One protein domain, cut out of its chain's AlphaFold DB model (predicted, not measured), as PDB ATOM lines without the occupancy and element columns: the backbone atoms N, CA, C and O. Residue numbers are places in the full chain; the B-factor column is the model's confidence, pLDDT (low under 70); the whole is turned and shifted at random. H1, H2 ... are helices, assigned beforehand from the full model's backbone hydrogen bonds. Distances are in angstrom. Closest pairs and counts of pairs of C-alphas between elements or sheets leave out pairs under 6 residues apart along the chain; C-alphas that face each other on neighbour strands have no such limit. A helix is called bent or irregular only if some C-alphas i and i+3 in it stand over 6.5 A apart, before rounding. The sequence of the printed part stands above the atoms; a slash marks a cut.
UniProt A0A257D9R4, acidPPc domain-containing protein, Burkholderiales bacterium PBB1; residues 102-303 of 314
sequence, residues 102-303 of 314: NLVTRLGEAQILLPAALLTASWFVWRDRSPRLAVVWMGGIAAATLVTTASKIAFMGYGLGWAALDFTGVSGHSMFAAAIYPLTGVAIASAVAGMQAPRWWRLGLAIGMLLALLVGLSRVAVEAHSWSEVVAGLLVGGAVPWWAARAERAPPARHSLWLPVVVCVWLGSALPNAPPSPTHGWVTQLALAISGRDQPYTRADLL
ATOM      1  N   ASN A 102      13.808  64.396 -39.830       85.75
ATOM      2  CA  ASN A 102      14.786  63.355 -40.126       85.75
ATOM      3  C   ASN A 102      14.613  62.157 -39.189       85.75
ATOM      4  O   ASN A 102      14.566  61.024 -39.660       85.75
ATOM      5  N   LEU A 103      14.433  62.383 -37.886       87.94
ATOM      6  CA  LEU A 103      14.175  61.309 -36.926       87.94
ATOM      7  C   LEU A 103      12.913  60.516 -37.292       87.94
ATOM      8  O   LEU A 103      12.946  59.287 -37.345       87.94
ATOM      9  N   VAL A 104      11.823  61.218 -37.610       89.50
ATOM     10  CA  VAL A 104      10.560  60.610 -38.047       89.50
ATOM     11  C   VAL A 104      10.733  59.865 -39.370       89.50
ATOM     12  O   VAL A 104      10.187  58.786 -39.545       89.50
ATOM     13  N   THR A 105      11.527  60.379 -40.306       88.81
ATOM     14  CA  THR A 105      11.827  59.666 -41.556       88.81
ATOM     15  C   THR A 105      12.517  58.333 -41.300       88.81
ATOM     16  O   THR A 105      12.184  57.343 -41.947       88.81
ATOM     17  N   ARG A 106      13.430  58.280 -40.327       90.94
ATOM     18  CA  ARG A 106      14.185  57.061 -40.016       90.94
ATOM     19  C   ARG A 106      13.311  55.941 -39.466       90.94
ATOM     20  O   ARG A 106      13.573  54.773 -39.727       90.94
ATOM     21  N   LEU A 107      12.197  56.285 -38.826       91.50
ATOM     22  CA  LEU A 107      11.158  55.323 -38.453       91.50
ATOM     23  C   LEU A 107      10.549  54.586 -39.665       91.50
ATOM     24  O   LEU A 107      10.006  53.503 -39.507       91.50
ATOM     25  N   GLY A 108      10.675  55.119 -40.882       91.44
ATOM     26  CA  GLY A 108      10.250  54.454 -42.116       91.44
ATOM     27  C   GLY A 108      11.317  53.613 -42.818       91.44
ATOM     28  O   GLY A 108      11.036  53.058 -43.879       91.44
ATOM     29  N   GLU A 109      12.551  53.550 -42.313       93.44
ATOM     30  CA  GLU A 109      13.638  52.868 -43.017       93.44
ATOM     31  C   GLU A 109      13.496  51.343 -42.951       93.44
ATOM     32  O   GLU A 109      13.333  50.751 -41.882       93.44
ATOM     33  N   ALA A 110      13.648  50.684 -44.103       92.25
ATOM     34  CA  ALA A 110      13.521  49.231 -44.224       92.25
ATOM     35  C   ALA A 110      14.473  48.468 -43.286       92.25
ATOM     36  O   ALA A 110      14.083  47.480 -42.675       92.25
ATOM     37  N   GLN A 111      15.706  48.951 -43.120       91.62
ATOM     38  CA  GLN A 111      16.713  48.333 -42.248       91.62
ATOM     39  C   GLN A 111      16.352  48.376 -40.754       91.62
ATOM     40  O   GLN A 111      16.843  47.553 -39.988       91.62
ATOM     41  N   ILE A 112      15.482  49.305 -40.341       92.75
ATOM     42  CA  ILE A 112      14.985  49.412 -38.964       92.75
ATOM     43  C   ILE A 112      13.685  48.615 -38.820       92.75
ATOM     44  O   ILE A 112      13.511  47.870 -37.852       92.75
ATOM     45  N   LEU A 113      12.778  48.743 -39.792       95.00
ATOM     46  CA  LEU A 113      11.450  48.140 -39.726       95.00
ATOM     47  C   LEU A 113      11.429  46.639 -40.026       95.00
ATOM     48  O   LEU A 113      10.668  45.922 -39.380       95.00
ATOM     49  N   LEU A 114      12.241  46.134 -40.957       94.62
ATOM     50  CA  LEU A 114      12.244  44.707 -41.300       94.62
ATOM     51  C   LEU A 114      12.675  43.822 -40.118       94.62
ATOM     52  O   LEU A 114      11.976  42.844 -39.850       94.62
ATOM     53  N   PRO A 115      13.727  44.151 -39.342       95.06
ATOM     54  CA  PRO A 115      14.034  43.401 -38.123       95.06
ATOM     55  C   PRO A 115      12.914  43.471 -37.080       95.06
ATOM     56  O   PRO A 115      12.580  42.455 -36.473       95.06
ATOM     57  N   ALA A 116      12.265  44.630 -36.913       94.50
ATOM     58  CA  ALA A 116      11.108  44.757 -36.023       94.50
ATOM     59  C   ALA A 116       9.920  43.887 -36.486       94.50
ATOM     60  O   ALA A 116       9.251  43.250 -35.664       94.50
ATOM     61  N   ALA A 117       9.685  43.799 -37.799       95.94
ATOM     62  CA  ALA A 117       8.678  42.920 -38.385       95.94
ATOM     63  C   ALA A 117       9.011  41.443 -38.146       95.94
ATOM     64  O   ALA A 117       8.140  40.693 -37.716       95.94
ATOM     65  N   LEU A 118      10.271  41.033 -38.325       96.00
ATOM     66  CA  LEU A 118      10.725  39.666 -38.047       96.00
ATOM     67  C   LEU A 118      10.572  39.287 -36.571       96.00
ATOM     68  O   LEU A 118      10.106  38.187 -36.271       96.00
ATOM     69  N   LEU A 119      10.903  40.193 -35.647       94.38
ATOM     70  CA  LEU A 119      10.681  39.995 -34.210       94.38
ATOM     71  C   LEU A 119       9.191  39.789 -33.900       94.38
ATOM     72  O   LEU A 119       8.821  38.853 -33.189       94.38
ATOM     73  N   THR A 120       8.331  40.621 -34.489       92.62
ATOM     74  CA  THR A 120       6.871  40.524 -34.331       92.62
ATOM     75  C   THR A 120       6.319  39.232 -34.956       92.62
ATOM     76  O   THR A 120       5.486  38.555 -34.361       92.62
ATOM     77  N   ALA A 121       6.802  38.837 -36.136       93.25
ATOM     78  CA  ALA A 121       6.378  37.616 -36.814       93.25
ATOM     79  C   ALA A 121       6.792  36.366 -36.022       93.25
ATOM     80  O   ALA A 121       5.981  35.464 -35.818       93.25
ATOM     81  N   SER A 122       8.026  36.350 -35.508       92.38
ATOM     82  CA  SER A 122       8.542  35.279 -34.646       92.38
ATOM     83  C   SER A 122       7.703  35.137 -33.377       92.38
ATOM     84  O   SER A 122       7.387  34.023 -32.957       92.38
ATOM     85  N   TRP A 123       7.265  36.260 -32.802       90.31
ATOM     86  CA  TRP A 123       6.348  36.261 -31.670       90.31
ATOM     87  C   TRP A 123       5.010  35.587 -31.989       90.31
ATOM     88  O   TRP A 123       4.595  34.706 -31.234       90.31
ATOM     89  N   PHE A 124       4.366  35.936 -33.110       87.94
ATOM     90  CA  PHE A 124       3.103  35.302 -33.514       87.94
ATOM     91  C   PHE A 124       3.244  33.786 -33.680       87.94
ATOM     92  O   PHE A 124       2.353  33.038 -33.275       87.94
ATOM     93  N   VAL A 125       4.372  33.313 -34.220       88.25
ATOM     94  CA  VAL A 125       4.641  31.875 -34.373       88.25
ATOM     95  C   VAL A 125       4.834  31.200 -33.010       88.25
ATOM     96  O   VAL A 125       4.253  30.146 -32.756       88.25
ATOM     97  N   TRP A 126       5.653  31.780 -32.128       86.62
ATOM     98  CA  TRP A 126       6.100  31.107 -30.904       86.62
ATOM     99  C   TRP A 126       5.111  31.219 -29.747       86.62
ATOM    100  O   TRP A 126       4.820  30.222 -29.079       86.62
ATOM    101  N   ARG A 127       4.624  32.434 -29.479       79.44
ATOM    102  CA  ARG A 127       3.801  32.733 -28.300       79.44
ATOM    103  C   ARG A 127       2.334  32.487 -28.555       79.44
ATOM    104  O   ARG A 127       1.686  31.847 -27.728       79.44
ATOM    105  N   ASP A 128       1.852  32.938 -29.703       74.56
ATOM    106  CA  ASP A 128       0.424  32.895 -29.973       74.56
ATOM    107  C   ASP A 128       0.008  31.768 -30.931       74.56
ATOM    108  O   ASP A 128      -1.181  31.543 -31.135       74.56
ATOM    109  N   ARG A 129       0.982  31.000 -31.446       81.19
ATOM    110  CA  ARG A 129       0.776  29.827 -32.314       81.19
ATOM    111  C   ARG A 129      -0.026  30.142 -33.586       81.19
ATOM    112  O   ARG A 129      -0.742  29.276 -34.084       81.19
ATOM    113  N   SER A 130       0.181  31.331 -34.156       85.75
ATOM    114  CA  SER A 130      -0.438  31.802 -35.405       85.75
ATOM    115  C   SER A 130       0.580  31.938 -36.547       85.75
ATOM    116  O   SER A 130       0.885  33.047 -36.999       85.75
ATOM    117  N   PRO A 131       1.150  30.820 -37.043       89.88
ATOM    118  CA  PRO A 131       2.135  30.858 -38.118       89.88
ATOM    119  C   PRO A 131       1.536  31.302 -39.453       89.88
ATOM    120  O   PRO A 131       2.241  31.899 -40.263       89.88
ATOM    121  N   ARG A 132       0.242  31.056 -39.695       92.69
ATOM    122  CA  ARG A 132      -0.412  31.467 -40.941       92.69
ATOM    123  C   ARG A 132      -0.516  32.989 -41.023       92.69
ATOM    124  O   ARG A 132      -0.178  33.534 -42.073       92.69
ATOM    125  N   LEU A 133      -0.879  33.674 -39.935       92.06
ATOM    126  CA  LEU A 133      -0.802  35.136 -39.860       92.06
ATOM    127  C   LEU A 133       0.602  35.649 -40.201       92.06
ATOM    128  O   LEU A 133       0.737  36.530 -41.047       92.06
ATOM    129  N   ALA A 134       1.638  35.084 -39.574       93.62
ATOM    130  CA  ALA A 134       3.021  35.494 -39.800       93.62
ATOM    131  C   ALA A 134       3.448  35.297 -41.265       93.62
ATOM    132  O   ALA A 134       4.004  36.211 -41.867       93.62
ATOM    133  N   VAL A 135       3.141  34.143 -41.865       95.69
ATOM    134  CA  VAL A 135       3.481  33.841 -43.266       95.69
ATOM    135  C   VAL A 135       2.746  34.763 -44.235       95.69
ATOM    136  O   VAL A 135       3.376  35.323 -45.130       95.69
ATOM    137  N   VAL A 136       1.436  34.968 -44.058       96.31
ATOM    138  CA  VAL A 136       0.655  35.861 -44.930       96.31
ATOM    139  C   VAL A 136       1.126  37.303 -44.790       96.31
ATOM    140  O   VAL A 136       1.253  38.006 -45.790       96.31
ATOM    141  N   TRP A 137       1.427  37.745 -43.570       97.06
ATOM    142  CA  TRP A 137       1.930  39.090 -43.330       97.06
ATOM    143  C   TRP A 137       3.307  39.309 -43.961       97.06
ATOM    144  O   TRP A 137       3.479  40.262 -44.719       97.06
ATOM    145  N   MET A 138       4.261  38.401 -43.734       97.75
ATOM    146  CA  MET A 138       5.601  38.486 -44.326       97.75
ATOM    147  C   MET A 138       5.565  38.363 -45.853       97.75
ATOM    148  O   MET A 138       6.256  39.110 -46.544       97.75
ATOM    149  N   GLY A 139       4.714  37.483 -46.391       97.81
ATOM    150  CA  GLY A 139       4.453  37.389 -47.828       97.81
ATOM    151  C   GLY A 139       3.859  38.680 -48.398       97.81
ATOM    152  O   GLY A 139       4.279  39.137 -49.457       97.81
ATOM    153  N   GLY A 140       2.944  39.324 -47.667       97.94
ATOM    154  CA  GLY A 140       2.383  40.628 -48.018       97.94
ATOM    155  C   GLY A 140       3.427  41.749 -48.016       97.94
ATOM    156  O   GLY A 140       3.472  42.530 -48.964       97.94
ATOM    157  N   ILE A 141       4.310  41.800 -47.011       98.25
ATOM    158  CA  ILE A 141       5.441  42.747 -46.971       98.25
ATOM    159  C   ILE A 141       6.361  42.528 -48.178       98.25
ATOM    160  O   ILE A 141       6.753  43.493 -48.837       98.25
ATOM    161  N   ALA A 142       6.685  41.271 -48.498       98.00
ATOM    162  CA  ALA A 142       7.507  40.939 -49.657       98.00
ATOM    163  C   ALA A 142       6.840  41.392 -50.967       98.00
ATOM    164  O   ALA A 142       7.471  42.076 -51.771       98.00
ATOM    165  N   ALA A 143       5.547  41.108 -51.153       98.12
ATOM    166  CA  ALA A 143       4.788  41.539 -52.326       98.12
ATOM    167  C   ALA A 143       4.722  43.073 -52.454       98.12
ATOM    168  O   ALA A 143       4.990  43.618 -53.523       98.12
ATOM    169  N   ALA A 144       4.444  43.789 -51.362       98.06
ATOM    170  CA  ALA A 144       4.433  45.252 -51.337       98.06
ATOM    171  C   ALA A 144       5.818  45.850 -51.657       98.06
ATOM    172  O   ALA A 144       5.925  46.846 -52.381       98.06
ATOM    173  N   THR A 145       6.888  45.209 -51.178       97.19
ATOM    174  CA  THR A 145       8.277  45.578 -51.487       97.19
ATOM    175  C   THR A 145       8.594  45.379 -52.965       97.19
ATOM    176  O   THR A 145       9.226  46.246 -53.572       97.19
ATOM    177  N   LEU A 146       8.122  44.280 -53.561       96.94
ATOM    178  CA  LEU A 146       8.274  44.005 -54.989       96.94
ATOM    179  C   LEU A 146       7.533  45.039 -55.834       96.94
ATOM    180  O   LEU A 146       8.148  45.638 -56.708       96.94
ATOM    181  N   VAL A 147       6.261  45.326 -55.532       97.56
ATOM    182  CA  VAL A 147       5.477  46.368 -56.224       97.56
ATOM    183  C   VAL A 147       6.176  47.725 -56.134       97.56
ATOM    184  O   VAL A 147       6.330  48.426 -57.134       97.56
ATOM    185  N   THR A 148       6.661  48.081 -54.945       96.69
ATOM    186  CA  THR A 148       7.359  49.351 -54.718       96.69
ATOM    187  C   THR A 148       8.652  49.433 -55.524       96.69
ATOM    188  O   THR A 148       8.880  50.414 -56.231       96.69
ATOM    189  N   THR A 149       9.483  48.396 -55.461       95.06
ATOM    190  CA  THR A 149      10.748  48.317 -56.201       95.06
ATOM    191  C   THR A 149      10.507  48.329 -57.708       95.06
ATOM    192  O   THR A 149      11.139  49.109 -58.416       95.06
ATOM    193  N   ALA A 150       9.537  47.553 -58.195       94.94
ATOM    194  CA  ALA A 150       9.162  47.507 -59.601       94.94
ATOM    195  C   ALA A 150       8.689  48.875 -60.109       94.94
ATOM    196  O   ALA A 150       9.127  49.298 -61.171       94.94
ATOM    197  N   SER A 151       7.879  49.608 -59.334       94.94
ATOM    198  CA  SER A 151       7.441  50.959 -59.722       94.94
ATOM    199  C   SER A 151       8.611  51.934 -59.891       94.94
ATOM    200  O   SER A 151       8.629  52.738 -60.818       94.94
ATOM    201  N   LYS A 152       9.632  51.820 -59.033       93.94
ATOM    202  CA  LYS A 152      10.840  52.645 -59.104       93.94
ATOM    203  C   LYS A 152      11.737  52.254 -60.272       93.94
ATOM    204  O   LYS A 152      12.286  53.134 -60.924       93.94
ATOM    205  N   ILE A 153      11.879  50.957 -60.548       92.00
ATOM    206  CA  ILE A 153      12.614  50.454 -61.717       92.00
ATOM    207  C   ILE A 153      11.914  50.881 -63.008       92.00
ATOM    208  O   ILE A 153      12.577  51.344 -63.929       92.00
ATOM    209  N   ALA A 154      10.584  50.786 -63.060       92.38
ATOM    210  CA  ALA A 154       9.781  51.219 -64.198       92.38
ATOM    211  C   ALA A 154      10.027  52.700 -64.522       92.38
ATOM    212  O   ALA A 154      10.237  53.057 -65.680       92.38
ATOM    213  N   PHE A 155      10.080  53.552 -63.498       93.12
ATOM    214  CA  PHE A 155      10.424  54.952 -63.689       93.12
ATOM    215  C   PHE A 155      11.898  55.150 -64.048       93.12
ATOM    216  O   PHE A 155      12.188  55.644 -65.128       93.12
ATOM    217  N   MET A 156      12.842  54.735 -63.197       90.56
ATOM    218  CA  MET A 156      14.272  55.007 -63.407       90.56
ATOM    219  C   MET A 156      14.822  54.380 -64.694       90.56
ATOM    220  O   MET A 156      15.705  54.964 -65.315       90.56
ATOM    221  N   GLY A 157      14.314  53.214 -65.095       89.44
ATOM    222  CA  GLY A 157      14.740  52.512 -66.304       89.44
ATOM    223  C   GLY A 157      14.003  52.951 -67.571       89.44
ATOM    224  O   GLY A 157      14.633  53.078 -68.617       89.44
ATOM    225  N   TYR A 158      12.692  53.208 -67.496       89.00
ATOM    226  CA  TYR A 158      11.844  53.395 -68.687       89.00
ATOM    227  C   TYR A 158      11.085  54.729 -68.727       89.00
ATOM    228  O   TYR A 158      10.326  54.975 -69.660       89.00
ATOM    229  N   GLY A 159      11.249  55.592 -67.723       87.81
ATOM    230  CA  GLY A 159      10.560  56.881 -67.632       87.81
ATOM    231  C   GLY A 159       9.057  56.762 -67.362       87.81
ATOM    232  O   GLY A 159       8.320  57.725 -67.565       87.81
ATOM    233  N   LEU A 160       8.580  55.592 -66.916       88.94
ATOM    234  CA  LEU A 160       7.166  55.342 -66.627       88.94
ATOM    235  C   LEU A 160       6.749  56.045 -65.329       88.94
ATOM    236  O   LEU A 160       6.787  55.468 -64.243       88.94
ATOM    237  N   GLY A 161       6.369  57.311 -65.457       90.06
ATOM    238  CA  GLY A 161       5.839  58.147 -64.383       90.06
ATOM    239  C   GLY A 161       4.588  58.902 -64.821       90.06
ATOM    240  O   GLY A 161       4.188  58.866 -65.985       90.06
ATOM    241  N   TRP A 162       3.971  59.617 -63.885       90.19
ATOM    242  CA  TRP A 162       2.800  60.446 -64.163       90.19
ATOM    243  C   TRP A 162       3.078  61.895 -63.770       90.19
ATOM    244  O   TRP A 162       2.953  62.269 -62.607       90.19
ATOM    245  N   ALA A 163       3.411  62.726 -64.764       87.88
ATOM    246  CA  ALA A 163       3.784  64.128 -64.563       87.88
ATOM    247  C   ALA A 163       2.685  64.959 -63.874       87.88
ATOM    248  O   ALA A 163       2.973  65.701 -62.942       87.88
ATOM    249  N   ALA A 164       1.415  64.794 -64.270       85.44
ATOM    250  CA  ALA A 164       0.297  65.540 -63.678       85.44
ATOM    251  C   ALA A 164       0.074  65.243 -62.181       85.44
ATOM    252  O   ALA A 164      -0.467  66.084 -61.471       85.44
ATOM    253  N   LEU A 165       0.490  64.063 -61.706       86.44
ATOM    254  CA  LEU A 165       0.440  63.685 -60.291       86.44
ATOM    255  C   LEU A 165       1.802  63.801 -59.599       86.44
ATOM    256  O   LEU A 165       1.913  63.443 -58.428       86.44
ATOM    257  N   ASP A 166       2.837  64.254 -60.308       90.06
ATOM    258  CA  ASP A 166       4.225  64.250 -59.847       90.06
ATOM    259  C   ASP A 166       4.666  62.878 -59.290       90.06
ATOM    260  O   ASP A 166       5.249  62.773 -58.210       90.06
ATOM    261  N   PHE A 167       4.312  61.798 -59.992       92.38
ATOM    262  CA  PHE A 167       4.550  60.422 -59.552       92.38
ATOM    263  C   PHE A 167       5.735  59.792 -60.290       92.38
ATOM    264  O   PHE A 167       5.675  59.587 -61.505       92.38
ATOM    265  N   THR A 168       6.777  59.427 -59.540       91.69
ATOM    266  CA  THR A 168       7.989  58.748 -60.040       91.69
ATOM    267  C   THR A 168       8.184  57.350 -59.443       91.69
ATOM    268  O   THR A 168       9.122  56.636 -59.785       91.69
ATOM    269  N   GLY A 169       7.301  56.928 -58.540       93.81
ATOM    270  CA  GLY A 169       7.335  55.602 -57.933       93.81
ATOM    271  C   GLY A 169       6.803  55.599 -56.507       93.81
ATOM    272  O   GLY A 169       6.740  56.621 -55.829       93.81
ATOM    273  N   VAL A 170       6.426  54.423 -56.022       95.88
ATOM    274  CA  VAL A 170       5.832  54.264 -54.690       95.88
ATOM    275  C   VAL A 170       6.848  54.614 -53.585       95.88
ATOM    276  O   VAL A 170       8.010  54.187 -53.618       95.88
ATOM    277  N   SER A 171       6.414  55.371 -52.566       96.31
ATOM    278  CA  SER A 171       7.245  55.701 -51.397       96.31
ATOM    279  C   SER A 171       7.481  54.467 -50.523       96.31
ATOM    280  O   SER A 171       6.581  53.989 -49.829       96.31
ATOM    281  N   GLY A 172       8.726  53.982 -50.502       95.62
ATOM    282  CA  GLY A 172       9.120  52.828 -49.687       95.62
ATOM    283  C   GLY A 172       8.983  53.060 -48.181       95.62
ATOM    284  O   GLY A 172       8.543  52.157 -47.481       95.62
ATOM    285  N   HIS A 173       9.276  54.268 -47.686       95.81
ATOM    286  CA  HIS A 173       9.139  54.589 -46.258       95.81
ATOM    287  C   HIS A 173       7.679  54.522 -45.813       95.81
ATOM    288  O   HIS A 173       7.352  53.905 -44.804       95.81
ATOM    289  N   SER A 174       6.793  55.124 -46.607       97.19
ATOM    290  CA  SER A 174       5.353  55.117 -46.351       97.19
ATOM    291  C   SER A 174       4.782  53.700 -46.451       97.19
ATOM    292  O   SER A 174       3.989  53.301 -45.605       97.19
ATOM    293  N   MET A 175       5.234  52.926 -47.446       98.19
ATOM    294  CA  MET A 175       4.841  51.529 -47.636       98.19
ATOM    295  C   MET A 175       5.266  50.640 -46.467       98.19
ATOM    296  O   MET A 175       4.408  49.986 -45.877       98.19
ATOM    297  N   PHE A 176       6.544  50.647 -46.073       98.00
ATOM    298  CA  PHE A 176       7.013  49.823 -44.955       98.00
ATOM    299  C   PHE A 176       6.344  50.220 -43.639       98.00
ATOM    300  O   PHE A 176       5.895  49.347 -42.898       98.00
ATOM    301  N   ALA A 177       6.215  51.521 -43.368       97.69
ATOM    302  CA  ALA A 177       5.566  52.005 -42.158       97.69
ATOM    303  C   ALA A 177       4.097  51.550 -42.083       97.69
ATOM    304  O   ALA A 177       3.678  51.012 -41.059       97.69
ATOM    305  N   ALA A 178       3.332  51.679 -43.174       98.06
ATOM    306  CA  ALA A 178       1.937  51.233 -43.232       98.06
ATOM    307  C   ALA A 178       1.778  49.703 -43.217       98.06
ATOM    308  O   ALA A 178       0.786  49.202 -42.694       98.06
ATOM    309  N   ALA A 179       2.746  48.955 -43.750       98.06
ATOM    310  CA  ALA A 179       2.714  47.495 -43.735       98.06
ATOM    311  C   ALA A 179       3.047  46.900 -42.355       98.06
ATOM    312  O   ALA A 179       2.537  45.830 -42.007       98.06
ATOM    313  N   ILE A 180       3.908  47.575 -41.581       97.88
ATOM    314  CA  ILE A 180       4.523  47.006 -40.376       97.88
ATOM    315  C   ILE A 180       3.906  47.563 -39.091       97.88
ATOM    316  O   ILE A 180       3.469  46.788 -38.236       97.88
ATOM    317  N   TYR A 181       3.804  48.889 -38.950       97.50
ATOM    318  CA  TYR A 181       3.361  49.499 -37.695       97.50
ATOM    319  C   TYR A 181       1.973  49.070 -37.214       97.50
ATOM    320  O   TYR A 181       1.838  48.853 -36.010       97.50
ATOM    321  N   PRO A 182       0.946  48.915 -38.072       95.69
ATOM    322  CA  PRO A 182      -0.385  48.541 -37.604       95.69
ATOM    323  C   PRO A 182      -0.408  47.182 -36.889       95.69
ATOM    324  O   PRO A 182      -0.983  47.075 -35.808       95.69
ATOM    325  N   LEU A 183       0.259  46.159 -37.442       93.44
ATOM    326  CA  LEU A 183       0.299  44.823 -36.831       93.44
ATOM    327  C   LEU A 183       1.279  44.725 -35.660       93.44
ATOM    328  O   LEU A 183       0.972  44.051 -34.678       93.44
ATOM    329  N   THR A 184       2.407  45.438 -35.696       94.56
ATOM    330  CA  THR A 184       3.306  45.524 -34.533       94.56
ATOM    331  C   THR A 184       2.653  46.272 -33.369       94.56
ATOM    332  O   THR A 184       2.751  45.827 -32.227       94.56
ATOM    333  N   GLY A 185       1.936  47.367 -33.634       93.81
ATOM    334  CA  GLY A 185       1.207  48.127 -32.615       93.81
ATOM    335  C   GLY A 185       0.105  47.296 -31.966       93.81
ATOM    336  O   GLY A 185      -0.030  47.284 -30.745       93.81
ATOM    337  N   VAL A 186      -0.628  46.534 -32.776       91.25
ATOM    338  CA  VAL A 186      -1.554  45.500 -32.309       91.25
ATOM    339  C   VAL A 186      -0.857  44.475 -31.406       91.25
ATOM    340  O   VAL A 186      -1.325  44.243 -30.295       91.25
ATOM    341  N   ALA A 187       0.260  43.889 -31.849       90.31
ATOM    342  CA  ALA A 187       0.965  42.853 -31.096       90.31
ATOM    343  C   ALA A 187       1.447  43.379 -29.736       90.31
ATOM    344  O   ALA A 187       1.248  42.728 -28.714       90.31
ATOM    345  N   ILE A 188       2.005  44.592 -29.711       91.31
ATOM    346  CA  ILE A 188       2.439  45.274 -28.487       91.31
ATOM    347  C   ILE A 188       1.253  45.552 -27.560       91.31
ATOM    348  O   ILE A 188       1.308  45.210 -26.379       91.31
ATOM    349  N   ALA A 189       0.175  46.146 -28.076       89.94
ATOM    350  CA  ALA A 189      -0.987  46.494 -27.264       89.94
ATOM    351  C   ALA A 189      -1.648  45.246 -26.658       89.94
ATOM    352  O   ALA A 189      -1.995  45.240 -25.478       89.94
ATOM    353  N   SER A 190      -1.768  44.170 -27.438       84.81
ATOM    354  CA  SER A 190      -2.268  42.881 -26.959       84.81
ATOM    355  C   SER A 190      -1.328  42.241 -25.931       84.81
ATOM    356  O   SER A 190      -1.800  41.724 -24.921       84.81
ATOM    357  N   ALA A 191      -0.009  42.314 -26.132       86.12
ATOM    358  CA  ALA A 191       0.974  41.757 -25.203       86.12
ATOM    359  C   ALA A 191       0.972  42.467 -23.833       86.12
ATOM    360  O   ALA A 191       1.127  41.809 -22.803       86.12
ATOM    361  N   VAL A 192       0.739  43.785 -23.804       86.62
ATOM    362  CA  VAL A 192       0.631  44.579 -22.563       86.62
ATOM    363  C   VAL A 192      -0.712  44.365 -21.858       86.62
ATOM    364  O   VAL A 192      -0.766  44.308 -20.635       86.62
ATOM    365  N   ALA A 193      -1.809  44.237 -22.605       82.69
ATOM    366  CA  ALA A 193      -3.152  44.174 -22.030       82.69
ATOM    367  C   ALA A 193      -3.627  42.767 -21.619       82.69
ATOM    368  O   ALA A 193      -4.603  42.641 -20.872       82.69
ATOM    369  N   GLY A 194      -2.982  41.707 -22.116       73.62
ATOM    370  CA  GLY A 194      -3.397  40.321 -21.890       73.62
ATOM    371  C   GLY A 194      -4.766  39.987 -22.505       73.62
ATOM    372  O   GLY A 194      -5.160  40.544 -23.526       73.62
ATOM    373  N   MET A 195      -5.531  39.094 -21.858       60.16
ATOM    374  CA  MET A 195      -6.840  38.588 -22.332       60.16
ATOM    375  C   MET A 195      -7.965  39.643 -22.421       60.16
ATOM    376  O   MET A 195      -9.113  39.303 -22.711       60.16
ATOM    377  N   GLN A 196      -7.683  40.925 -22.188       58.78
ATOM    378  CA  GLN A 196      -8.698  41.962 -22.285       58.78
ATOM    379  C   GLN A 196      -8.913  42.433 -23.725       58.78
ATOM    380  O   GLN A 196      -8.162  43.249 -24.242       58.78
ATOM    381  N   ALA A 197     -10.019  41.930 -24.283       66.75
ATOM    382  CA  ALA A 197     -11.077  42.603 -25.039       66.75
ATOM    383  C   ALA A 197     -10.684  43.587 -26.185       66.75
ATOM    384  O   ALA A 197      -9.802  44.420 -26.038       66.75
ATOM    385  N   PRO A 198     -11.427  43.638 -27.300       73.19
ATOM    386  CA  PRO A 198     -11.166  44.384 -28.554       73.19
ATOM    387  C   PRO A 198     -10.617  45.832 -28.533       73.19
ATOM    388  O   PRO A 198     -10.182  46.331 -29.571       73.19
ATOM    389  N   ARG A 199     -10.665  46.548 -27.404       84.62
ATOM    390  CA  ARG A 199     -10.198  47.938 -27.268       84.62
ATOM    391  C   ARG A 199      -8.697  48.093 -27.512       84.62
ATOM    392  O   ARG A 199      -8.294  49.010 -28.219       84.62
ATOM    393  N   TRP A 200      -7.883  47.179 -26.984       85.00
ATOM    394  CA  TRP A 200      -6.423  47.256 -27.086       85.00
ATOM    395  C   TRP A 200      -5.937  46.933 -28.489       85.00
ATOM    396  O   TRP A 200      -5.040  47.594 -28.998       85.00
ATOM    397  N   TRP A 201      -6.625  46.007 -29.157       85.25
ATOM    398  CA  TRP A 201      -6.450  45.770 -30.582       85.25
ATOM    399  C   TRP A 201      -6.656  47.051 -31.399       85.25
ATOM    400  O   TRP A 201      -5.790  47.452 -32.172       85.25
ATOM    401  N   ARG A 202      -7.803  47.722 -31.207       88.94
ATOM    402  CA  ARG A 202      -8.127  48.967 -31.924       88.94
ATOM    403  C   ARG A 202      -7.130  50.077 -31.612       88.94
ATOM    404  O   ARG A 202      -6.754  50.804 -32.523       88.94
ATOM    405  N   LEU A 203      -6.696  50.187 -30.358       91.12
ATOM    406  CA  LEU A 203      -5.697  51.168 -29.945       91.12
ATOM    407  C   LEU A 203      -4.345  50.909 -30.620       91.12
ATOM    408  O   LEU A 203      -3.779  51.827 -31.205       91.12
ATOM    409  N   GLY A 204      -3.857  49.667 -30.592       92.06
ATOM    410  CA  GLY A 204      -2.607  49.281 -31.249       92.06
ATOM    411  C   GLY A 204      -2.641  49.538 -32.755       92.06
ATOM    412  O   GLY A 204      -1.698  50.104 -33.306       92.06
ATOM    413  N   LEU A 205      -3.766  49.214 -33.400       92.44
ATOM    414  CA  LEU A 205      -3.987  49.505 -34.813       92.44
ATOM    415  C   LEU A 205      -3.977  51.016 -35.084       92.44
ATOM    416  O   LEU A 205      -3.299  51.464 -36.004       92.44
ATOM    417  N   ALA A 206      -4.696  51.804 -34.281       94.56
ATOM    418  CA  ALA A 206      -4.782  53.253 -34.441       94.56
ATOM    419  C   ALA A 206      -3.420  53.936 -34.253       94.56
ATOM    420  O   ALA A 206      -3.040  54.767 -35.074       94.56
ATOM    421  N   ILE A 207      -2.663  53.551 -33.221       94.94
ATOM    422  CA  ILE A 207      -1.307  54.061 -32.977       94.94
ATOM    423  C   ILE A 207      -0.389  53.695 -34.146       94.94
ATOM    424  O   ILE A 207       0.324  54.554 -34.657       94.94
ATOM    425  N   GLY A 208      -0.433  52.443 -34.609       96.06
ATOM    426  CA  GLY A 208       0.388  52.003 -35.733       96.06
ATOM    427  C   GLY A 208       0.062  52.739 -37.037       96.06
ATOM    428  O   GLY A 208       0.967  53.167 -37.751       96.06
ATOM    429  N   MET A 209      -1.223  52.965 -37.319       96.19
ATOM    430  CA  MET A 209      -1.659  53.765 -38.467       96.19
ATOM    431  C   MET A 209      -1.226  55.230 -38.344       96.19
ATOM    432  O   MET A 209      -0.766  55.809 -39.324       96.19
ATOM    433  N   LEU A 210      -1.321  55.825 -37.151       96.94
ATOM    434  CA  LEU A 210      -0.873  57.197 -36.912       96.94
ATOM    435  C   LEU A 210       0.636  57.346 -37.145       96.94
ATOM    436  O   LEU A 210       1.059  58.300 -37.793       96.94
ATOM    437  N   LEU A 211       1.441  56.385 -36.679       95.81
ATOM    438  CA  LEU A 211       2.879  56.356 -36.948       95.81
ATOM    439  C   LEU A 211       3.169  56.235 -38.447       95.81
ATOM    440  O   LEU A 211       4.008  56.969 -38.964       95.81
ATOM    441  N   ALA A 212       2.441  55.378 -39.167       96.75
ATOM    442  CA  ALA A 212       2.585  55.252 -40.615       96.75
ATOM    443  C   ALA A 212       2.266  56.559 -41.357       96.75
ATOM    444  O   ALA A 212       3.014  56.961 -42.251       96.75
ATOM    445  N   LEU A 213       1.199  57.255 -40.957       96.50
ATOM    446  CA  LEU A 213       0.845  58.566 -41.501       96.50
ATOM    447  C   LEU A 213       1.912  59.617 -41.189       96.50
ATOM    448  O   LEU A 213       2.266  60.394 -42.072       96.50
ATOM    449  N   LEU A 214       2.456  59.619 -39.971       95.88
ATOM    450  CA  LEU A 214       3.497  60.558 -39.556       95.88
ATOM    451  C   LEU A 214       4.802  60.354 -40.342       95.88
ATOM    452  O   LEU A 214       5.400  61.326 -40.799       95.88
ATOM    453  N   VAL A 215       5.194  59.097 -40.577       95.88
ATOM    454  CA  VAL A 215       6.309  58.746 -41.474       95.88
ATOM    455  C   VAL A 215       6.008  59.150 -42.919       95.88
ATOM    456  O   VAL A 215       6.883  59.643 -43.622       95.88
ATOM    457  N   GLY A 216       4.776  58.968 -43.398       93.25
ATOM    458  CA  GLY A 216       4.381  59.440 -44.725       93.25
ATOM    459  C   GLY A 216       4.509  60.958 -44.861       93.25
ATOM    460  O   GLY A 216       5.106  61.445 -45.819       93.25
ATOM    461  N   LEU A 217       4.011  61.694 -43.869       93.38
ATOM    462  CA  LEU A 217       4.057  63.150 -43.833       93.38
ATOM    463  C   LEU A 217       5.494  63.676 -43.777       93.38
ATOM    464  O   LEU A 217       5.800  64.654 -44.457       93.38
ATOM    465  N   SER A 218       6.392  63.009 -43.044       92.50
ATOM    466  CA  SER A 218       7.797  63.420 -43.002       92.50
ATOM    467  C   SER A 218       8.470  63.351 -44.370       92.50
ATOM    468  O   SER A 218       9.304  64.196 -44.679       92.50
ATOM    469  N   ARG A 219       8.075  62.410 -45.240       92.12
ATOM    470  CA  ARG A 219       8.620  62.315 -46.604       92.12
ATOM    471  C   ARG A 219       8.221  63.482 -47.496       92.12
ATOM    472  O   ARG A 219       9.023  63.876 -48.339       92.12
ATOM    473  N   VAL A 220       7.027  64.030 -47.285       91.00
ATOM    474  CA  VAL A 220       6.595  65.264 -47.950       91.00
ATOM    475  C   VAL A 220       7.299  66.472 -47.332       91.00
ATOM    476  O   VAL A 220       7.792  67.326 -48.058       91.00
ATOM    477  N   ALA A 221       7.395  66.528 -46.000       85.50
ATOM    478  CA  ALA A 221       8.003  67.648 -45.279       85.50
ATOM    479  C   ALA A 221       9.506  67.817 -45.568       85.50
ATOM    480  O   ALA A 221      10.006  68.935 -45.553       85.50
ATOM    481  N   VAL A 222      10.215  66.720 -45.852       86.25
ATOM    482  CA  VAL A 222      11.633  66.723 -46.262       86.25
ATOM    483  C   VAL A 222      11.779  66.851 -47.793       86.25
ATOM    484  O   VAL A 222      12.862  66.662 -48.332       86.25
ATOM    485  N   GLU A 223      10.689  67.149 -48.514       83.31
ATOM    486  CA  GLU A 223      10.643  67.323 -49.980       83.31
ATOM    487  C   GLU A 223      11.214  66.132 -50.770       83.31
ATOM    488  O   GLU A 223      11.671  66.254 -51.905       83.31
ATOM    489  N   ALA A 224      11.184  64.942 -50.170       81.38
ATOM    490  CA  ALA A 224      11.821  63.763 -50.734       81.38
ATOM    491  C   ALA A 224      10.866  62.913 -51.585       81.38
ATOM    492  O   ALA A 224      11.320  62.117 -52.405       81.38
ATOM    493  N   HIS A 225       9.556  63.051 -51.365       88.88
ATOM    494  CA  HIS A 225       8.503  62.423 -52.158       88.88
ATOM    495  C   HIS A 225       7.321  63.370 -52.344       88.88
ATOM    496  O   HIS A 225       7.015  64.175 -51.462       88.88
ATOM    497  N   SER A 226       6.624  63.227 -53.469       91.69
ATOM    498  CA  SER A 226       5.359  63.926 -53.694       91.69
ATOM    499  C   SER A 226       4.213  63.263 -52.916       91.69
ATOM    500  O   SER A 226       4.307  62.121 -52.452       91.69
ATOM    501  N   TRP A 227       3.086  63.969 -52.791       94.38
ATOM    502  CA  TRP A 227       1.894  63.435 -52.127       94.38
ATOM    503  C   TRP A 227       1.369  62.156 -52.784       94.38
ATOM    504  O   TRP A 227       0.957  61.240 -52.073       94.38
ATOM    505  N   SER A 228       1.401  62.062 -54.117       94.06
ATOM    506  CA  SER A 228       0.905  60.883 -54.838       94.06
ATOM    507  C   SER A 228       1.728  59.634 -54.518       94.06
ATOM    508  O   SER A 228       1.168  58.563 -54.292       94.06
ATOM    509  N   GLU A 229       3.049  59.775 -54.405       94.75
ATOM    510  CA  GLU A 229       3.974  58.692 -54.056       94.75
ATOM    511  C   GLU A 229       3.777  58.208 -52.620       94.75
ATOM    512  O   GLU A 229       3.823  57.002 -52.350       94.75
ATOM    513  N   VAL A 230       3.545  59.147 -51.698       96.62
ATOM    514  CA  VAL A 230       3.263  58.859 -50.288       96.62
ATOM    515  C   VAL A 230       1.917  58.162 -50.137       96.62
ATOM    516  O   VAL A 230       1.858  57.116 -49.495       96.62
ATOM    517  N   VAL A 231       0.856  58.681 -50.761       97.44
ATOM    518  CA  VAL A 231      -0.480  58.064 -50.731       97.44
ATOM    519  C   VAL A 231      -0.441  56.670 -51.351       97.44
ATOM    520  O   VAL A 231      -0.943  55.728 -50.742       97.44
ATOM    521  N   ALA A 232       0.219  56.496 -52.501       97.19
ATOM    522  CA  ALA A 232       0.403  55.179 -53.106       97.19
ATOM    523  C   ALA A 232       1.145  54.220 -52.161       97.19
ATOM    524  O   ALA A 232       0.726  53.076 -51.995       97.19
ATOM    525  N   GLY A 233       2.199  54.694 -51.489       97.69
ATOM    526  CA  GLY A 233       2.928  53.913 -50.487       97.69
ATOM    527  C   GLY A 233       2.046  53.488 -49.319       97.69
ATOM    528  O   GLY A 233       2.013  52.309 -48.981       97.69
ATOM    529  N   LEU A 234       1.282  54.418 -48.746       97.94
ATOM    530  CA  LEU A 234       0.352  54.136 -47.650       97.94
ATOM    531  C   LEU A 234      -0.741  53.139 -48.057       97.94
ATOM    532  O   LEU A 234      -1.085  52.274 -47.258       97.94
ATOM    533  N   LEU A 235      -1.269  53.227 -49.283       98.12
ATOM    534  CA  LEU A 235      -2.288  52.300 -49.789       98.12
ATOM    535  C   LEU A 235      -1.719  50.894 -50.012       98.12
ATOM    536  O   LEU A 235      -2.288  49.920 -49.523       98.12
ATOM    537  N   VAL A 236      -0.579  50.789 -50.704       98.25
ATOM    538  CA  VAL A 236       0.099  49.506 -50.956       98.25
ATOM    539  C   VAL A 236       0.507  48.849 -49.636       98.25
ATOM    540  O   VAL A 236       0.239  47.668 -49.427       98.25
ATOM    541  N   GLY A 237       1.106  49.615 -48.721       97.81
ATOM    542  CA  GLY A 237       1.503  49.125 -47.406       97.81
ATOM    543  C   GLY A 237       0.307  48.778 -46.522       97.81
ATOM    544  O   GLY A 237       0.285  47.712 -45.923       97.81
ATOM    545  N   GLY A 238      -0.726  49.621 -46.482       97.12
ATOM    546  CA  GLY A 238      -1.922  49.420 -45.657       97.12
ATOM    547  C   GLY A 238      -2.785  48.226 -46.080       97.12
ATOM    548  O   GLY A 238      -3.488  47.648 -45.248       97.12
ATOM    549  N   ALA A 239      -2.695  47.792 -47.339       97.44
ATOM    550  CA  ALA A 239      -3.348  46.568 -47.797       97.44
ATOM    551  C   ALA A 239      -2.759  45.303 -47.138       97.44
ATOM    552  O   ALA A 239      -3.474  44.323 -46.925       97.44
ATOM    553  N   VAL A 240      -1.483  45.332 -46.737       97.62
ATOM    554  CA  VAL A 240      -0.781  44.203 -46.106       97.62
ATOM    555  C   VAL A 240      -1.410  43.775 -44.769       97.62
ATOM    556  O   VAL A 240      -1.839  42.621 -44.670       97.62
ATOM    557  N   PRO A 241      -1.539  44.642 -43.740       94.19
ATOM    558  CA  PRO A 241      -2.192  44.266 -42.488       94.19
ATOM    559  C   PRO A 241      -3.679  43.937 -42.682       94.19
ATOM    560  O   PRO A 241      -4.217  43.100 -41.959       94.19
ATOM    561  N   TRP A 242      -4.343  44.533 -43.680       93.56
ATOM    562  CA  TRP A 242      -5.727  44.204 -44.030       93.56
ATOM    563  C   TRP A 242      -5.878  42.771 -44.560       93.56
ATOM    564  O   TRP A 242      -6.754  42.035 -44.101       93.56
ATOM    565  N   TRP A 243      -5.008  42.342 -45.480       93.50
ATOM    566  CA  TRP A 243      -4.981  40.962 -45.975       93.50
ATOM    567  C   TRP A 243      -4.590  39.964 -44.887       93.50
ATOM    568  O   TRP A 243      -5.226  38.920 -44.756       93.50
ATOM    569  N   ALA A 244      -3.593  40.298 -44.068       92.31
ATOM    570  CA  ALA A 244      -3.175  39.462 -42.949       92.31
ATOM    571  C   ALA A 244      -4.330  39.229 -41.956       92.31
ATOM    572  O   ALA A 244      -4.632  38.082 -41.627       92.31
ATOM    573  N   ALA A 245      -5.062  40.286 -41.582       88.31
ATOM    574  CA  ALA A 245      -6.223  40.196 -40.692       88.31
ATOM    575  C   ALA A 245      -7.409  39.405 -41.284       88.31
ATOM    576  O   ALA A 245      -8.247  38.895 -40.537       88.31
ATOM    577  N   ARG A 246      -7.502  39.309 -42.619       89.88
ATOM    578  CA  ARG A 246      -8.483  38.463 -43.325       89.88
ATOM    579  C   ARG A 246      -8.093  36.990 -43.322       89.88
ATOM    580  O   ARG A 246      -8.982  36.143 -43.306       89.88
ATOM    581  N   ALA A 247      -6.798  36.690 -43.370       88.00
ATOM    582  CA  ALA A 247      -6.306  35.318 -43.377       88.00
ATOM    583  C   ALA A 247      -6.418  34.659 -42.000       88.00
ATOM    584  O   ALA A 247      -6.798  33.492 -41.907       88.00
ATOM    585  N   GLU A 248      -6.097  35.402 -40.945       84.81
ATOM    586  CA  GLU A 248      -6.206  34.953 -39.564       84.81
ATOM    587  C   GLU A 248      -6.351  36.185 -38.662       84.81
ATOM    588  O   GLU A 248      -5.609  37.160 -38.792       84.81
ATOM    589  N   ARG A 249      -7.322  36.177 -37.742       76.69
ATOM    590  CA  ARG A 249      -7.377  37.224 -36.712       76.69
ATOM    591  C   ARG A 249      -6.186  37.018 -35.798       76.69
ATOM    592  O   ARG A 249      -5.992  35.879 -35.374       76.69
ATOM    593  N   ALA A 250      -5.431  38.069 -35.459       71.81
ATOM    594  CA  ALA A 250      -4.362  37.807 -34.511       71.81
ATOM    595  C   ALA A 250      -4.965  37.345 -33.175       71.81
ATOM    596  O   ALA A 250      -5.970  37.897 -32.707       71.81
ATOM    597  N   PRO A 251      -4.395  36.277 -32.623       68.12
ATOM    598  CA  PRO A 251      -4.876  35.654 -31.406       68.12
ATOM    599  C   PRO A 251      -4.809  36.635 -30.229       68.12
ATOM    600  O   PRO A 251      -3.981  37.551 -30.215       68.12
ATOM    601  N   PRO A 252      -5.673  36.464 -29.214       66.94
ATOM    602  CA  PRO A 252      -5.528  37.191 -27.963       66.94
ATOM    603  C   PRO A 252      -4.181  36.827 -27.330       66.94
ATOM    604  O   PRO A 252      -3.974  35.692 -26.897       66.94
ATOM    605  N   ALA A 253      -3.261  37.791 -27.297       68.12
ATOM    606  CA  ALA A 253      -1.932  37.569 -26.754       68.12
ATOM    607  C   ALA A 253      -1.996  37.333 -25.239       68.12
ATOM    608  O   ALA A 253      -2.743  37.984 -24.498       68.12
ATOM    609  N   ARG A 254      -1.173  36.398 -24.759       71.12
ATOM    610  CA  ARG A 254      -0.941  36.239 -23.318       71.12
ATOM    611  C   ARG A 254      -0.120  37.428 -22.825       71.12
ATOM    612  O   ARG A 254       0.789  37.875 -23.522       71.12
ATOM    613  N   HIS A 255      -0.414  37.906 -21.616       78.12
ATOM    614  CA  HIS A 255       0.321  39.022 -21.023       78.12
ATOM    615  C   HIS A 255       1.827  38.733 -21.019       78.12
ATOM    616  O   HIS A 255       2.278  37.748 -20.426       78.12
ATOM    617  N   SER A 256       2.605  39.577 -21.692       82.31
ATOM    618  CA  SER A 256       4.053  39.438 -21.756       82.31
ATOM    619  C   SER A 256       4.721  40.733 -22.209       82.31
ATOM    620  O   SER A 256       4.446  41.265 -23.278       82.31
ATOM    621  N   LEU A 257       5.658  41.223 -21.398       86.00
ATOM    622  CA  LEU A 257       6.364  42.480 -21.657       86.00
ATOM    623  C   LEU A 257       7.617  42.310 -22.525       86.00
ATOM    624  O   LEU A 257       8.237  43.299 -22.895       86.00
ATOM    625  N   TRP A 258       7.997  41.081 -22.881       89.12
ATOM    626  CA  TRP A 258       9.217  40.855 -23.657       89.12
ATOM    627  C   TRP A 258       9.160  41.527 -25.029       89.12
ATOM    628  O   TRP A 258      10.098  42.227 -25.387       89.12
ATOM    629  N   LEU A 259       8.061  41.367 -25.775       88.19
ATOM    630  CA  LEU A 259       7.938  41.948 -27.114       88.19
ATOM    631  C   LEU A 259       8.051  43.478 -27.088       88.19
ATOM    632  O   LEU A 259       8.911  43.998 -27.801       88.19
ATOM    633  N   PRO A 260       7.257  44.214 -26.281       88.94
ATOM    634  CA  PRO A 260       7.399  45.663 -26.221       88.94
ATOM    635  C   PRO A 260       8.788  46.085 -25.752       88.94
ATOM    636  O   PRO A 260       9.355  47.000 -26.336       88.94
ATOM    637  N   VAL A 261       9.381  45.403 -24.766       91.38
ATOM    638  CA  VAL A 261      10.736  45.728 -24.296       91.38
ATOM    639  C   VAL A 261      11.765  45.534 -25.409       91.38
ATOM    640  O   VAL A 261      12.539  46.447 -25.675       91.38
ATOM    641  N   VAL A 262      11.761  44.394 -26.103       92.69
ATOM    642  CA  VAL A 262      12.728  44.107 -27.173       92.69
ATOM    643  C   VAL A 262      12.543  45.043 -28.360       92.69
ATOM    644  O   VAL A 262      13.533  45.548 -28.880       92.69
ATOM    645  N   VAL A 263      11.303  45.336 -28.769       91.19
ATOM    646  CA  VAL A 263      11.044  46.303 -29.848       91.19
ATOM    647  C   VAL A 263      11.485  47.709 -29.435       91.19
ATOM    648  O   VAL A 263      12.123  48.393 -30.230       91.19
ATOM    649  N   CYS A 264      11.221  48.136 -28.198       91.25
ATOM    650  CA  CYS A 264      11.685  49.427 -27.690       91.25
ATOM    651  C   CYS A 264      13.216  49.511 -27.633       91.25
ATOM    652  O   CYS A 264      13.779  50.517 -28.054       91.25
ATOM    653  N   VAL A 265      13.896  48.462 -27.162       91.88
ATOM    654  CA  VAL A 265      15.366  48.392 -27.135       91.88
ATOM    655  C   VAL A 265      15.936  48.386 -28.556       91.88
ATOM    656  O   VAL A 265      16.902  49.097 -28.838       91.88
ATOM    657  N   TRP A 266      15.322  47.638 -29.475       93.44
ATOM    658  CA  TRP A 266      15.701  47.629 -30.887       93.44
ATOM    659  C   TRP A 266      15.569  49.021 -31.504       93.44
ATOM    660  O   TRP A 266      16.533  49.529 -32.057       93.44
ATOM    661  N   LEU A 267      14.419  49.682 -31.362       90.75
ATOM    662  CA  LEU A 267      14.228  51.031 -31.892       90.75
ATOM    663  C   LEU A 267      15.193  52.025 -31.223       90.75
ATOM    664  O   LEU A 267      15.902  52.753 -31.913       90.75
ATOM    665  N   GLY A 268      15.305  52.004 -29.895       89.25
ATOM    666  CA  GLY A 268      16.199  52.886 -29.143       89.25
ATOM    667  C   GLY A 268      17.677  52.745 -29.517       89.25
ATOM    668  O   GLY A 268      18.411  53.724 -29.437       89.25
ATOM    669  N   SER A 269      18.109  51.566 -29.971       88.88
ATOM    670  CA  SER A 269      19.478  51.324 -30.447       88.88
ATOM    671  C   SER A 269      19.647  51.557 -31.953       88.88
ATOM    672  O   SER A 269      20.640  52.155 -32.369       88.88
ATOM    673  N   ALA A 270      18.687  51.143 -32.779       89.12
ATOM    674  CA  ALA A 270      18.748  51.261 -34.233       89.12
ATOM    675  C   ALA A 270      18.578  52.711 -34.703       89.12
ATOM    676  O   ALA A 270      19.230  53.133 -35.658       89.12
ATOM    677  N   LEU A 271      17.762  53.520 -34.019       87.25
ATOM    678  CA  LEU A 271      17.638  54.932 -34.362       87.25
ATOM    679  C   LEU A 271      18.993  55.669 -34.237       87.25
ATOM    680  O   LEU A 271      19.445  56.216 -35.220       87.25
ATOM    681  N   PRO A 272      19.749  55.703 -33.148       85.81
ATOM    682  CA  PRO A 272      21.021  56.435 -33.171       85.81
ATOM    683  C   PRO A 272      22.091  55.825 -34.100       85.81
ATOM    684  O   PRO A 272      22.918  56.565 -34.622       85.81
ATOM    685  N   ASN A 273      22.066  54.507 -34.338       83.56
ATOM    686  CA  ASN A 273      23.229  53.795 -34.890       83.56
ATOM    687  C   ASN A 273      23.055  53.196 -36.295       83.56
ATOM    688  O   ASN A 273      24.046  52.758 -36.878       83.56
ATOM    689  N   ALA A 274      21.839  53.112 -36.849       80.75
ATOM    690  CA  ALA A 274      21.658  52.470 -38.150       80.75
ATOM    691  C   ALA A 274      22.343  53.285 -39.267       80.75
ATOM    692  O   ALA A 274      22.077  54.490 -39.378       80.75
ATOM    693  N   PRO A 275      23.192  52.642 -40.097       78.94
ATOM    694  CA  PRO A 275      23.875  53.303 -41.207       78.94
ATOM    695  C   PRO A 275      22.860  53.798 -42.245       78.94
ATOM    696  O   PRO A 275      21.745  53.291 -42.282       78.94
ATOM    697  N   PRO A 276      23.199  54.755 -43.123       77.12
ATOM    698  CA  PRO A 276      22.304  55.157 -44.205       77.12
ATOM    699  C   PRO A 276      21.886  53.961 -45.074       77.12
ATOM    700  O   PRO A 276      22.717  53.132 -45.444       77.12
ATOM    701  N   SER A 277      20.598  53.878 -45.417       76.50
ATOM    702  CA  SER A 277      20.060  52.753 -46.190       76.50
ATOM    703  C   SER A 277      20.663  52.694 -47.608       76.50
ATOM    704  O   SER A 277      20.505  53.649 -48.377       76.50
ATOM    705  N   PRO A 278      21.281  51.565 -48.023       82.56
ATOM    706  CA  PRO A 278      21.833  51.405 -49.372       82.56
ATOM    707  C   PRO A 278      20.750  51.137 -50.430       82.56
ATOM    708  O   PRO A 278      21.050  51.062 -51.623       82.56
ATOM    709  N   THR A 279      19.483  50.998 -50.019       82.81
ATOM    710  CA  THR A 279      18.392  50.525 -50.877       82.81
ATOM    711  C   THR A 279      18.224  51.386 -52.124       82.81
ATOM    712  O   THR A 279      18.013  50.840 -53.200       82.81
ATOM    713  N   HIS A 280      18.360  52.711 -52.024       84.50
ATOM    714  CA  HIS A 280      18.257  53.576 -53.201       84.50
ATOM    715  C   HIS A 280      19.309  53.223 -54.262       84.50
ATOM    716  O   HIS A 280      18.960  53.030 -55.422       84.50
ATOM    717  N   GLY A 281      20.574  53.071 -53.855       85.00
ATOM    718  CA  GLY A 281      21.667  52.717 -54.760       85.00
ATOM    719  C   GLY A 281      21.450  51.361 -55.429       85.00
ATOM    720  O   GLY A 281      21.639  51.243 -56.635       85.00
ATOM    721  N   TRP A 282      20.974  50.365 -54.679       89.19
ATOM    722  CA  TRP A 282      20.659  49.046 -55.235       89.19
ATOM    723  C   TRP A 282      19.523  49.092 -56.256       89.19
ATOM    724  O   TRP A 282      19.650  48.497 -57.322       89.19
ATOM    725  N   VAL A 283      18.433  49.819 -55.976       88.56
ATOM    726  CA  VAL A 283      17.328  49.930 -56.941       88.56
ATOM    727  C   VAL A 283      17.770  50.693 -58.191       88.56
ATOM    728  O   VAL A 283      17.403  50.293 -59.293       88.56
ATOM    729  N   THR A 284      18.586  51.743 -58.059       88.88
ATOM    730  CA  THR A 284      19.142  52.455 -59.220       88.88
ATOM    731  C   THR A 284      20.039  51.544 -60.055       88.88
ATOM    732  O   THR A 284      19.826  51.442 -61.257       88.88
ATOM    733  N   GLN A 285      20.989  50.831 -59.441       90.88
ATOM    734  CA  GLN A 285      21.870  49.898 -60.156       90.88
ATOM    735  C   GLN A 285      21.076  48.807 -60.879       90.88
ATOM    736  O   GLN A 285      21.341  48.523 -62.044       90.88
ATOM    737  N   LEU A 286      20.063  48.241 -60.218       90.06
ATOM    738  CA  LEU A 286      19.190  47.239 -60.817       90.06
ATOM    739  C   LEU A 286      18.383  47.813 -61.992       90.06
ATOM    740  O   LEU A 286      18.257  47.160 -63.023       90.06
ATOM    741  N   ALA A 287      17.873  49.041 -61.871       89.19
ATOM    742  CA  ALA A 287      17.148  49.701 -62.952       89.19
ATOM    743  C   ALA A 287      18.038  49.955 -64.176       89.19
ATOM    744  O   ALA A 287      17.610  49.704 -65.302       89.19
ATOM    745  N   LEU A 288      19.279  50.407 -63.970       90.62
ATOM    746  CA  LEU A 288      20.248  50.621 -65.050       90.62
ATOM    747  C   LEU A 288      20.646  49.301 -65.714       90.62
ATOM    748  O   LEU A 288      20.606  49.203 -66.937       90.62
ATOM    749  N   ALA A 289      20.918  48.265 -64.917       91.25
ATOM    750  CA  ALA A 289      21.269  46.941 -65.424       91.25
ATOM    751  C   ALA A 289      20.151  46.320 -66.280       91.25
ATOM    752  O   ALA A 289      20.437  45.729 -67.316       91.25
ATOM    753  N   ILE A 290      18.884  46.469 -65.873       91.69
ATOM    754  CA  ILE A 290      17.735  45.915 -66.611       91.69
ATOM    755  C   ILE A 290      17.391  46.756 -67.850       91.69
ATOM    756  O   ILE A 290      17.011  46.204 -68.880       91.69
ATOM    757  N   SER A 291      17.499  48.084 -67.765       89.50
ATOM    758  CA  SER A 291      17.149  48.979 -68.879       89.50
ATOM    759  C   SER A 291      18.262  49.150 -69.916       89.50
ATOM    760  O   SER A 291      17.987  49.635 -71.011       89.50
ATOM    761  N   GLY A 292      19.503  48.780 -69.584       88.62
ATOM    762  CA  GLY A 292      20.674  49.001 -70.435       88.62
ATOM    763  C   GLY A 292      21.073  50.475 -70.559       88.62
ATOM    764  O   GLY A 292      21.698  50.854 -71.546       88.62
ATOM    765  N   ARG A 293      20.677  51.324 -69.601       87.12
ATOM    766  CA  ARG A 293      20.961  52.767 -69.607       87.12
ATOM    767  C   ARG A 293      22.178  53.111 -68.757       87.12
ATOM    768  O   ARG A 293      22.400  52.505 -67.714       87.12
ATOM    769  N   ASP A 294      22.865  54.186 -69.137       87.25
ATOM    770  CA  ASP A 294      23.981  54.737 -68.358       87.25
ATOM    771  C   ASP A 294      23.519  55.644 -67.209       87.25
ATOM    772  O   ASP A 294      24.206  55.772 -66.196       87.25
ATOM    773  N   GLN A 295      22.348  56.284 -67.352       88.31
ATOM    774  CA  GLN A 295      21.779  57.180 -66.341       88.31
ATOM    775  C   GLN A 295      20.273  56.958 -66.128       88.31
ATOM    776  O   GLN A 295      19.544  56.686 -67.094       88.31
ATOM    777  N   PRO A 296      19.797  57.079 -64.870       92.06
ATOM    778  CA  PRO A 296      18.400  56.857 -64.538       92.06
ATOM    779  C   PRO A 296      17.555  58.061 -64.951       92.06
ATOM    780  O   PRO A 296      18.010  59.202 -64.864       92.06
ATOM    781  N   TYR A 297      16.301  57.818 -65.328       89.31
ATOM    782  CA  TYR A 297      15.322  58.892 -65.477       89.31
ATOM    783  C   TYR A 297      15.125  59.633 -64.156       89.31
ATOM    784  O   TYR A 297      14.992  59.032 -63.085       89.31
ATOM    785  N   THR A 298      15.073  60.955 -64.251       91.44
ATOM    786  CA  THR A 298      14.906  61.857 -63.119       91.44
ATOM    787  C   THR A 298      13.532  62.516 -63.136       91.44
ATOM    788  O   THR A 298      12.854  62.613 -64.159       91.44
ATOM    789  N   ARG A 299      13.112  63.035 -61.977       89.12
ATOM    790  CA  ARG A 299      11.886  63.838 -61.860       89.12
ATOM    791  C   ARG A 299      11.911  65.071 -62.780       89.12
ATOM    792  O   ARG A 299      10.862  65.476 -63.268       89.12
ATOM    793  N   ALA A 300      13.088  65.643 -63.042       88.31
ATOM    794  CA  ALA A 300      13.233  66.758 -63.974       88.31
ATOM    795  C   ALA A 300      12.882  66.342 -65.412       88.31
ATOM    796  O   ALA A 300      12.173  67.080 -66.090       88.31
ATOM    797  N   ASP A 301      13.283  65.137 -65.830       87.06
ATOM    798  CA  ASP A 301      12.954  64.596 -67.156       87.06
ATOM    799  C   ASP A 301      11.445  64.368 -67.318       87.06
ATOM    800  O   ASP A 301      10.891  64.601 -68.390       87.06
ATOM    801  N   LEU A 302      10.760  63.958 -66.244       88.50
ATOM    802  CA  LEU A 302       9.307  63.760 -66.245       88.50
ATOM    803  C   LEU A 302       8.529  65.077 -66.393       88.50
ATOM    804  O   LEU A 302       7.463  65.098 -67.009       88.50
ATOM    805  N   LEU A 303       9.029  66.155 -65.785       88.06
ATOM    806  CA  LEU A 303       8.362  67.461 -65.741       88.06
ATOM    807  C   LEU A 303       8.808  68.408 -66.861       88.06
ATOM    808  O   LEU A 303       8.223  69.483 -67.018       88.06
TER     809      LEU A 303
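Overview. This is residues 102 to 303 of the 314 residues of the protein "acidPPc domain-containing protein" of Burkholderiales bacterium PBB1 (UniProt A0A257D9R4). This is an elongated bundle of helices running mostly lengthwise, with the bent helix H4 in its core and H2, H3, H5 and H6 packed round it. H7 packs on the outside of H2, H8 packs slantwise on the last part of H3 at one end of the bundle, and the short H9 lies beyond that end, touching no helix. The printed part has 202 residues with nine named helices, H1 to H9 in order, and no named strand; the class is all helix. It is compact, with a radius of gyration of the C-alphas of 17.7 A, and spans 56 by 34 by 28 A.

Arrangement. Begin at H1, residues 102 to 106; it touches residues 214 to 219 alone of H5, residues 199 to 221, closest at the C-alphas of Thr 105 and Val 215, 5.6 A. Next, H2, residues 110 to 126, and H3, residues 131 to 158, form a hairpin at a shallow tilt of 21 degrees; residues 121 to 125 and 131 to 138 alone touch, closest at C-alphas 125 and 131, 4.6 A. H4, residues 172 to 193, is the hub, touching five helices. By its hydrogen bonds it was assigned as one helix, but it is bent: C-alphas 179 and 182 are 6.9 A apart, and its arms H4a, residues 172 to 179, and H4b, residues 182 to 193, stand at a steep tilt of 42 degrees. H4b and H5 form a hairpin, closest at C-alphas 182 and 208, 4.0 A. H6, residues 227 to 247, touches H4a, closest at C-alphas 237 and 175, 4.1 A. H6 also touches H3, opposite ways at a shallow tilt of 24 degrees, closest at C-alphas 244 and 137, 5.1 A. H7, residues 258 to 273, touches H2 at a shallow tilt of 13 degrees, closest at C-alphas 270 and 112, 6.3 A. H8, residues 279 to 291, touches residues 149 to 158 alone of H3 at a steep tilt of 58 degrees, closest at C-alphas 287 and 153, 4.8 A. H9, residues 299 to 303, is apart from H8. Every O i to N i+4 pair is within hydrogen-bond range in H1, H3, H4a, H4b, H8 and H9, against 11 of 13 in H2, 18 of 19 in H5, 14 of 17 in H6 and 11 of 12 in H7.

Along the chain. Find C-alpha 102 at (14.786, 63.355, -40.126), where H1 begins. H3, the longest helix, runs 39.2 A from C-alpha 131 at (2.135, 30.858, -38.118). H5 measures 32.3 A, H6 30.6 A, H2 23.7 A and H7 22.1 A. H9 ends at C-alpha 303, (8.362, 67.461, -65.741).

Size, cuts and confidence. The C-alphas farthest apart, of Gln 196 and Asp 294, are 57.9 A apart. The printed part has no cut, and the link from H3 to H4, residues 159 to 171, is long. Mean pLDDT of the printed part is 90.0; look for values under 70 at residues 195 to 197 and 251 to 253.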